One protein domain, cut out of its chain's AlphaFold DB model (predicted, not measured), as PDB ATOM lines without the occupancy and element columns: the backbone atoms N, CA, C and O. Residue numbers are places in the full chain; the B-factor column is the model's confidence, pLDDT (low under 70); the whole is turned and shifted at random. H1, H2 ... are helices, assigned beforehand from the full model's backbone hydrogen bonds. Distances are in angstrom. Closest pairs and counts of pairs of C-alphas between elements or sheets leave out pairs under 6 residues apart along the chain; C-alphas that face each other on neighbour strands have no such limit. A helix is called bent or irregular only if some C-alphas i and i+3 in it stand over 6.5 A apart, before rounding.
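AT A GLANCE: This is residues 20 to 77 of the 77 residues of an uncharacterized protein of viral metagenome (UniProt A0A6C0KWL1). One long helix, H2, makes the long axis; its far end sticks out, and a mass of loops, residues 28 to 54, lies at its beginning, with the short helix H1 off to one side. The printed part has 58 residues, with two named helices, H1 then H2, and no named strand: all helix. It is a loose rod, with a radius of gyration of the C-alphas of 14.1 A, spanning 46 by 22 by 14 A.

IN THESE COORDINATES: H2, residues 55 to 76, runs 30.7 A from C-alpha 55 at (-19.988, 31.098, -11.310) to C-alpha 76 at (-7.882, 31.201, 16.948). H1, residues 20 to 27, begins at C-alpha 20 at (-10.302, 26.704, -3.939) and is 10.5 A long.

HOW THE PARTS SIT: H2 is neither bent nor irregular, but only just: C-alphas 56 and 59 are 6.2 A apart. H1 and H2 are only just apart, their closest C-alphas 8.4 A from each other. Residues 41 to 42 pair briefly with residues 50 to 51, parallel. Every O i to N i+4 pair is within hydrogen-bond range in H1, and 17 of 18 in H2.

THE WHOLE: The C-alphas of Thr 47 and Ile 77, the two farthest apart, are 46.3 A apart. Residues 67 to 77 stand free. The link from H1 to H2, 27 residues, is long. The printed part has no cut. Confidence is low, under 70, at residues 45 to 48 and 77.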
ATOM      1  N   ILE A  20      -9.059  27.459  -3.729       91.75
ATOM      2  CA  ILE A  20     -10.302  26.704  -3.939       91.75
ATOM      3  C   ILE A  20     -10.785  26.836  -5.387       91.75
ATOM      4  O   ILE A  20     -11.200  25.839  -5.982       91.75
ATOM      5  N   ILE A  21     -10.702  28.029  -5.983       91.00
ATOM      6  CA  ILE A  21     -11.047  28.226  -7.400       91.00
ATOM      7  C   ILE A  21     -10.147  27.394  -8.306       91.00
ATOM      8  O   ILE A  21     -10.641  26.712  -9.204       91.00
ATOM      9  N   LEU A  22      -8.839  27.419  -8.057       92.12
ATOM     10  CA  LEU A  22      -7.877  26.655  -8.843       92.12
ATOM     11  C   LEU A  22      -8.165  25.153  -8.751       92.12
ATOM     12  O   LEU A  22      -8.180  24.464  -9.770       92.12
ATOM     13  N   LEU A  23      -8.482  24.658  -7.553       90.62
ATOM     14  CA  LEU A  23      -8.873  23.266  -7.334       90.62
ATOM     15  C   LEU A  23     -10.174  22.906  -8.075       90.62
ATOM     16  O   LEU A  23     -10.259  21.860  -8.716       90.62
ATOM     17  N   LEU A  24     -11.184  23.778  -8.029       87.81
ATOM     18  CA  LEU A  24     -12.450  23.586  -8.747       87.81
ATOM     19  C   LEU A  24     -12.249  23.480 -10.257       87.81
ATOM     20  O   LEU A  24     -12.847  22.613 -10.901       87.81
ATOM     21  N   PHE A  25     -11.392  24.337 -10.809       87.19
ATOM     22  CA  PHE A  25     -11.089  24.348 -12.237       87.19
ATOM     23  C   PHE A  25     -10.244  23.140 -12.649       87.19
ATOM     24  O   PHE A  25     -10.429  22.636 -13.754       87.19
ATOM     25  N   ALA A  26      -9.379  22.636 -11.764       87.56
ATOM     26  CA  ALA A  26      -8.602  21.424 -12.007       87.56
ATOM     27  C   ALA A  26      -9.457  20.144 -11.961       87.56
ATOM     28  O   ALA A  26      -9.220  19.225 -12.741       87.56
ATOM     29  N   ILE A  27     -10.447  20.064 -11.063       85.56
ATOM     30  CA  ILE A  27     -11.221  18.830 -10.845       85.56
ATOM     31  C   ILE A  27     -12.415  18.722 -11.800       85.56
ATOM     32  O   ILE A  27     -12.593  17.686 -12.440       85.56
ATOM     33  N   LYS A  28     -13.282  19.743 -11.870       79.56
ATOM     34  CA  LYS A  28     -14.549  19.672 -12.629       79.56
ATOM     35  C   LYS A  28     -14.996  21.049 -13.145       79.56
ATOM     36  O   LYS A  28     -16.005  21.588 -12.675       79.56
ATOM     37  N   PRO A  29     -14.343  21.585 -14.191       80.50
ATOM     38  CA  PRO A  29     -14.777  22.835 -14.816       80.50
ATOM     39  C   PRO A  29     -16.173  22.706 -15.453       80.50
ATOM     40  O   PRO A  29     -16.951  23.656 -15.436       80.50
ATOM     41  N   ALA A  30     -16.557  21.509 -15.914       80.25
ATOM     42  CA  ALA A  30     -17.845  21.243 -16.567       80.25
ATOM     43  C   ALA A  30     -19.091  21.465 -15.675       80.25
ATOM     44  O   ALA A  30     -20.217  21.516 -16.173       80.25
ATOM     45  N   ILE A  31     -18.933  21.592 -14.350       81.94
ATOM     46  CA  ILE A  31     -20.047  21.928 -13.440       81.94
ATOM     47  C   ILE A  31     -20.441  23.405 -13.583       81.94
ATOM     48  O   ILE A  31     -21.623  23.750 -13.496       81.94
ATOM     49  N   MET A  32     -19.448  24.263 -13.809       84.19
ATOM     50  CA  MET A  32     -19.568  25.722 -13.805       84.19
ATOM     51  C   MET A  32     -19.571  26.314 -15.210       84.19
ATOM     52  O   MET A  32     -20.193  27.349 -15.446       84.19
ATOM     53  N   PHE A  33     -18.911  25.636 -16.143       85.88
ATOM     54  CA  PHE A  33     -18.774  26.053 -17.526       85.88
ATOM     55  C   PHE A  33     -19.447  25.051 -18.455       85.88
ATOM     56  O   PHE A  33     -19.561  23.857 -18.173       85.88
ATOM     57  N   THR A  34     -19.949  25.576 -19.561       83.56
ATOM     58  CA  THR A  34     -20.386  24.800 -20.719       83.56
ATOM     59  C   THR A  34     -19.170  24.237 -21.460       83.56
ATOM     60  O   THR A  34     -18.045  24.688 -21.244       83.56
ATOM     61  N   ASN A  35     -19.384  23.263 -22.350       80.88
ATOM     62  CA  ASN A  35     -18.303  22.695 -23.167       80.88
ATOM     63  C   ASN A  35     -17.643  23.741 -24.086       80.88
ATOM     64  O   ASN A  35     -16.483  23.586 -24.445       80.88
ATOM     65  N   ASP A  36     -18.350  24.835 -24.385       82.75
ATOM     66  CA  ASP A  36     -17.841  25.972 -25.160       82.75
ATOM     67  C   ASP A  36     -17.046  26.976 -24.302       82.75
ATOM     68  O   ASP A  36     -16.719  28.072 -24.754       82.75
ATOM     69  N   GLY A  37     -16.794  26.658 -23.027       78.06
ATOM     70  CA  GLY A  37     -16.076  27.524 -22.087       78.06
ATOM     71  C   GLY A  37     -16.892  28.706 -21.553       78.06
ATOM     72  O   GLY A  37     -16.375  29.497 -20.765       78.06
ATOM     73  N   LYS A  38     -18.172  28.839 -21.924       85.38
ATOM     74  CA  LYS A  38     -19.048  29.893 -21.386       85.38
ATOM     75  C   LYS A  38     -19.508  29.545 -19.967       85.38
ATOM     76  O   LYS A  38     -19.830  28.375 -19.728       85.38
ATOM     77  N   PRO A  39     -19.585  30.515 -19.039       84.94
ATOM     78  CA  PRO A  39     -20.150  30.280 -17.715       84.94
ATOM     79  C   PRO A  39     -21.621  29.872 -17.838       84.94
ATOM     80  O   PRO A  39     -22.354  30.422 -18.658       84.94
ATOM     81  N   LYS A  40     -22.046  28.891 -17.040       88.00
ATOM     82  CA  LYS A  40     -23.455  28.493 -16.960       88.00
ATOM     83  C   LYS A  40     -24.259  29.542 -16.200       88.00
ATOM     84  O   LYS A  40     -23.773  30.094 -15.211       88.00
ATOM     85  N   ASP A  41     -25.496  29.754 -16.626       87.62
ATOM     86  CA  ASP A  41     -26.443  30.631 -15.949       87.62
ATOM     87  C   ASP A  41     -26.995  29.974 -14.685       87.62
ATOM     88  O   ASP A  41     -27.116  28.746 -14.588       87.62
ATOM     89  N   PHE A  42     -27.365  30.798 -13.706       85.75
ATOM     90  CA  PHE A  42     -28.021  30.302 -12.506       85.75
ATOM     91  C   PHE A  42     -29.415  29.763 -12.838       85.75
ATOM     92  O   PHE A  42     -30.240  30.445 -13.447       85.75
ATOM     93  N   GLY A  43     -29.701  28.537 -12.411       82.50
ATOM     94  CA  GLY A  43     -31.032  27.967 -12.545       82.50
ATOM     95  C   GLY A  43     -31.103  26.486 -12.207       82.50
ATOM     96  O   GLY A  43     -30.097  25.784 -12.145       82.50
ATOM     97  N   ILE A  44     -32.334  26.021 -12.010       73.75
ATOM     98  CA  ILE A  44     -32.685  24.617 -11.801       73.75
ATOM     99  C   ILE A  44     -33.156  24.013 -13.131       73.75
ATOM    100  O   ILE A  44     -34.061  24.538 -13.777       73.75
ATOM    101  N   GLY A  45     -32.503  22.939 -13.578       66.06
ATOM    102  CA  GLY A  45     -32.853  22.226 -14.809       66.06
ATOM    103  C   GLY A  45     -31.672  21.467 -15.416       66.06
ATOM    104  O   GLY A  45     -30.531  21.899 -15.308       66.06
ATOM    105  N   LEU A  46     -31.953  20.345 -16.088       62.66
ATOM    106  CA  LEU A  46     -30.970  19.519 -16.818       62.66
ATOM    107  C   LEU A  46     -30.545  20.132 -18.170       62.66
ATOM    108  O   LEU A  46     -29.847  19.499 -18.960       62.66
ATOM    109  N   THR A  47     -30.991  21.350 -18.474       63.12
ATOM    110  CA  THR A  47     -30.694  22.035 -19.734       63.12
ATOM    111  C   THR A  47     -29.222  22.448 -19.775       63.12
ATOM    112  O   THR A  47     -28.707  22.991 -18.798       63.12
ATOM    113  N   GLN A  48     -28.551  22.250 -20.916       65.31
ATOM    114  CA  GLN A  48     -27.089  22.368 -21.092       65.31
ATOM    115  C   GLN A  48     -26.452  23.749 -20.805       65.31
ATOM    116  O   GLN A  48     -25.247  23.907 -20.969       65.31
ATOM    117  N   GLY A  49     -27.209  24.733 -20.316       72.31
ATOM    118  CA  GLY A  49     -26.716  26.063 -19.949       72.31
ATOM    119  C   GLY A  49     -26.991  26.489 -18.508       72.31
ATOM    120  O   GLY A  49     -26.560  27.574 -18.136       72.31
ATOM    121  N   LYS A  50     -27.684  25.680 -17.691       79.50
ATOM    122  CA  LYS A  50     -28.072  26.063 -16.322       79.50
ATOM    123  C   LYS A  50     -27.308  25.263 -15.272       79.50
ATOM    124  O   LYS A  50     -27.085  24.064 -15.432       79.50
ATOM    125  N   SER A  51     -26.891  25.928 -14.203       82.44
ATOM    126  CA  SER A  51     -26.268  25.296 -13.042       82.44
ATOM    127  C   SER A  51     -26.644  26.045 -11.771       82.44
ATOM    128  O   SER A  51     -26.571  27.269 -11.709       82.44
ATOM    129  N   ILE A  52     -26.988  25.306 -10.718       82.56
ATOM    130  CA  ILE A  52     -27.153  25.877  -9.370       82.56
ATOM    131  C   ILE A  52     -25.807  26.437  -8.880       82.56
ATOM    132  O   ILE A  52     -25.758  27.436  -8.170       82.56
ATOM    133  N   LEU A  53     -24.707  25.826  -9.328       82.75
ATOM    134  CA  LEU A  53     -23.337  26.245  -9.053       82.75
ATOM    135  C   LEU A  53     -22.798  27.181 -10.141       82.75
ATOM    136  O   LEU A  53     -21.607  27.168 -10.430       82.75
ATOM    137  N   ALA A  54     -23.660  27.981 -10.772       87.31
ATOM    138  CA  ALA A  54     -23.231  29.001 -11.721       87.31
ATOM    139  C   ALA A  54     -22.157  29.916 -11.099       87.31
ATOM    140  O   ALA A  54     -22.350  30.377  -9.967       87.31
ATOM    141  N   PRO A  55     -21.066  30.244 -11.820       87.00
ATOM    142  CA  PRO A  55     -19.988  31.098 -11.310       87.00
ATOM    143  C   PRO A  55     -20.485  32.413 -10.711       87.00
ATOM    144  O   PRO A  55     -19.994  32.848  -9.674       87.00
ATOM    145  N   CYS A  56     -21.514  33.001 -11.332       85.88
ATOM    146  CA  CYS A  56     -22.104  34.271 -10.920       85.88
ATOM    147  C   CYS A  56     -22.683  34.243  -9.493       85.88
ATOM    148  O   CYS A  56     -22.714  35.276  -8.832       85.88
ATOM    149  N   VAL A  57     -23.127  33.078  -9.011       88.94
ATOM    150  CA  VAL A  57     -23.687  32.906  -7.659       88.94
ATOM    151  C   VAL A  57     -22.678  32.230  -6.738       88.94
ATOM    152  O   VAL A  57     -22.517  32.618  -5.584       88.94
ATOM    153  N   PHE A  58     -21.954  31.238  -7.247       90.44
ATOM    154  CA  PHE A  58     -21.047  30.442  -6.438       90.44
ATOM    155  C   PHE A  58     -19.816  31.231  -5.964       90.44
ATOM    156  O   PHE A  58     -19.443  31.125  -4.798       90.44
ATOM    157  N   PHE A  59     -19.204  32.055  -6.820       91.06
ATOM    158  CA  PHE A  59     -18.020  32.841  -6.452       91.06
ATOM    159  C   PHE A  59     -18.256  33.859  -5.330       91.06
ATOM    160  O   PHE A  59     -17.458  33.862  -4.390       91.06
ATOM    161  N   PRO A  60     -19.322  34.685  -5.335       91.75
ATOM    162  CA  PRO A  60     -19.567  35.595  -4.218       91.75
ATOM    163  C   PRO A  60     -19.858  34.849  -2.908       91.75
ATOM    164  O   PRO A  60     -19.337  35.238  -1.863       91.75
ATOM    165  N   ILE A  61     -20.608  33.739  -2.948       93.44
ATOM    166  CA  ILE A  61     -20.846  32.901  -1.759       93.44
ATOM    167  C   ILE A  61     -19.525  32.324  -1.236       93.44
ATOM    168  O   ILE A  61     -19.249  32.388  -0.035       93.44
ATOM    169  N   LEU A  62     -18.681  31.806  -2.130       92.81
ATOM    170  CA  LEU A  62     -17.375  31.265  -1.770       92.81
ATOM    171  C   LEU A  62     -16.457  32.342  -1.175       92.81
ATOM    172  O   LEU A  62     -15.755  32.067  -0.204       92.81
ATOM    173  N   ALA A  63     -16.475  33.564  -1.710       91.69
ATOM    174  CA  ALA A  63     -15.686  34.678  -1.189       91.69
ATOM    175  C   ALA A  63     -16.091  35.038   0.250       91.69
ATOM    176  O   ALA A  63     -15.226  35.177   1.118       91.69
ATOM    177  N   ILE A  64     -17.400  35.114   0.524       93.62
ATOM    178  CA  ILE A  64     -17.932  35.336   1.878       93.62
ATOM    179  C   ILE A  64     -17.474  34.208   2.811       93.62
ATOM    180  O   ILE A  64     -16.956  34.467   3.898       93.62
ATOM    181  N   PHE A  65     -17.594  32.955   2.371       93.69
ATOM    182  CA  PHE A  65     -17.177  31.793   3.153       93.69
ATOM    183  C   PHE A  65     -15.672  31.809   3.478       93.69
ATOM    184  O   PHE A  65     -15.281  31.596   4.625       93.69
ATOM    185  N   CYS A  66     -14.821  32.149   2.504       92.75
ATOM    186  CA  CYS A  66     -13.374  32.270   2.708       92.75
ATOM    187  C   CYS A  66     -13.018  33.380   3.702       92.75
ATOM    188  O   CYS A  66     -12.101  33.216   4.508       92.75
ATOM    189  N   PHE A  67     -13.754  34.494   3.683       90.88
ATOM    190  CA  PHE A  67     -13.568  35.571   4.651       90.88
ATOM    191  C   PHE A  67     -13.909  35.134   6.085       90.88
ATOM    192  O   PHE A  67     -13.167  35.457   7.019       90.88
ATOM    193  N   PHE A  68     -14.984  34.361   6.271       92.19
ATOM    194  CA  PHE A  68     -15.322  33.788   7.579       92.19
ATOM    195  C   PHE A  68     -14.240  32.827   8.076       92.19
ATOM    196  O   PHE A  68     -13.812  32.947   9.223       92.19
ATOM    197  N   ILE A  69     -13.734  31.937   7.216       90.38
ATOM    198  CA  ILE A  69     -12.629  31.034   7.572       90.38
ATOM    199  C   ILE A  69     -11.389  31.831   7.986       90.38
ATOM    200  O   ILE A  69     -10.821  31.572   9.045       90.38
ATOM    201  N   ALA A  70     -10.986  32.827   7.195       88.31
ATOM    202  CA  ALA A  70      -9.827  33.657   7.514       88.31
ATOM    203  C   ALA A  70      -9.999  34.414   8.841       88.31
ATOM    204  O   ALA A  70      -9.040  34.567   9.594       88.31
ATOM    205  N   THR A  71     -11.223  34.848   9.152       87.94
ATOM    206  CA  THR A  71     -11.551  35.481  10.437       87.94
ATOM    207  C   THR A  71     -11.421  34.497  11.598       87.94
ATOM    208  O   THR A  71     -10.823  34.845  12.612       87.94
ATOM    209  N   ILE A  72     -11.914  33.264  11.451       89.00
ATOM    210  CA  ILE A  72     -11.781  32.220  12.477       89.00
ATOM    211  C   ILE A  72     -10.307  31.882  12.717       89.00
ATOM    212  O   ILE A  72      -9.884  31.829  13.866       89.00
ATOM    213  N   ILE A  73      -9.517  31.714  11.651       85.94
ATOM    214  CA  ILE A  73      -8.071  31.462  11.751       85.94
ATOM    215  C   ILE A  73      -7.387  32.598  12.515       85.94
ATOM    216  O   ILE A  73      -6.572  32.339  13.388       85.94
ATOM    217  N   TYR A  74      -7.738  33.847  12.213       82.94
ATOM    218  CA  TYR A  74      -7.167  35.003  12.895       82.94
ATOM    219  C   TYR A  74      -7.543  35.069  14.384       82.94
ATOM    220  O   TYR A  74      -6.715  35.467  15.188       82.94
ATOM    221  N   VAL A  75      -8.777  34.709  14.753       81.88
ATOM    222  CA  VAL A  75      -9.244  34.710  16.155       81.88
ATOM    223  C   VAL A  75      -8.676  33.534  16.956       81.88
ATOM    224  O   VAL A  75      -8.514  33.643  18.167       81.88
ATOM    225  N   ALA A  76      -8.400  32.405  16.302       76.00
ATOM    226  CA  ALA A  76      -7.882  31.201  16.948       76.00
ATOM    227  C   ALA A  76      -6.365  31.235  17.229       76.00
ATOM    228  O   ALA A  76      -5.873  30.348  17.928       76.00
ATOM    229  N   ILE A  77      -5.636  32.205  16.666       67.56
ATOM    230  CA  ILE A  77      -4.183  32.412  16.822       67.56
ATOM    231  C   ILE A  77      -3.922  33.493  17.871       67.56
ATOM    232  O   ILE A  77      -3.001  33.282  18.693       67.56
TER     233      ILE A  77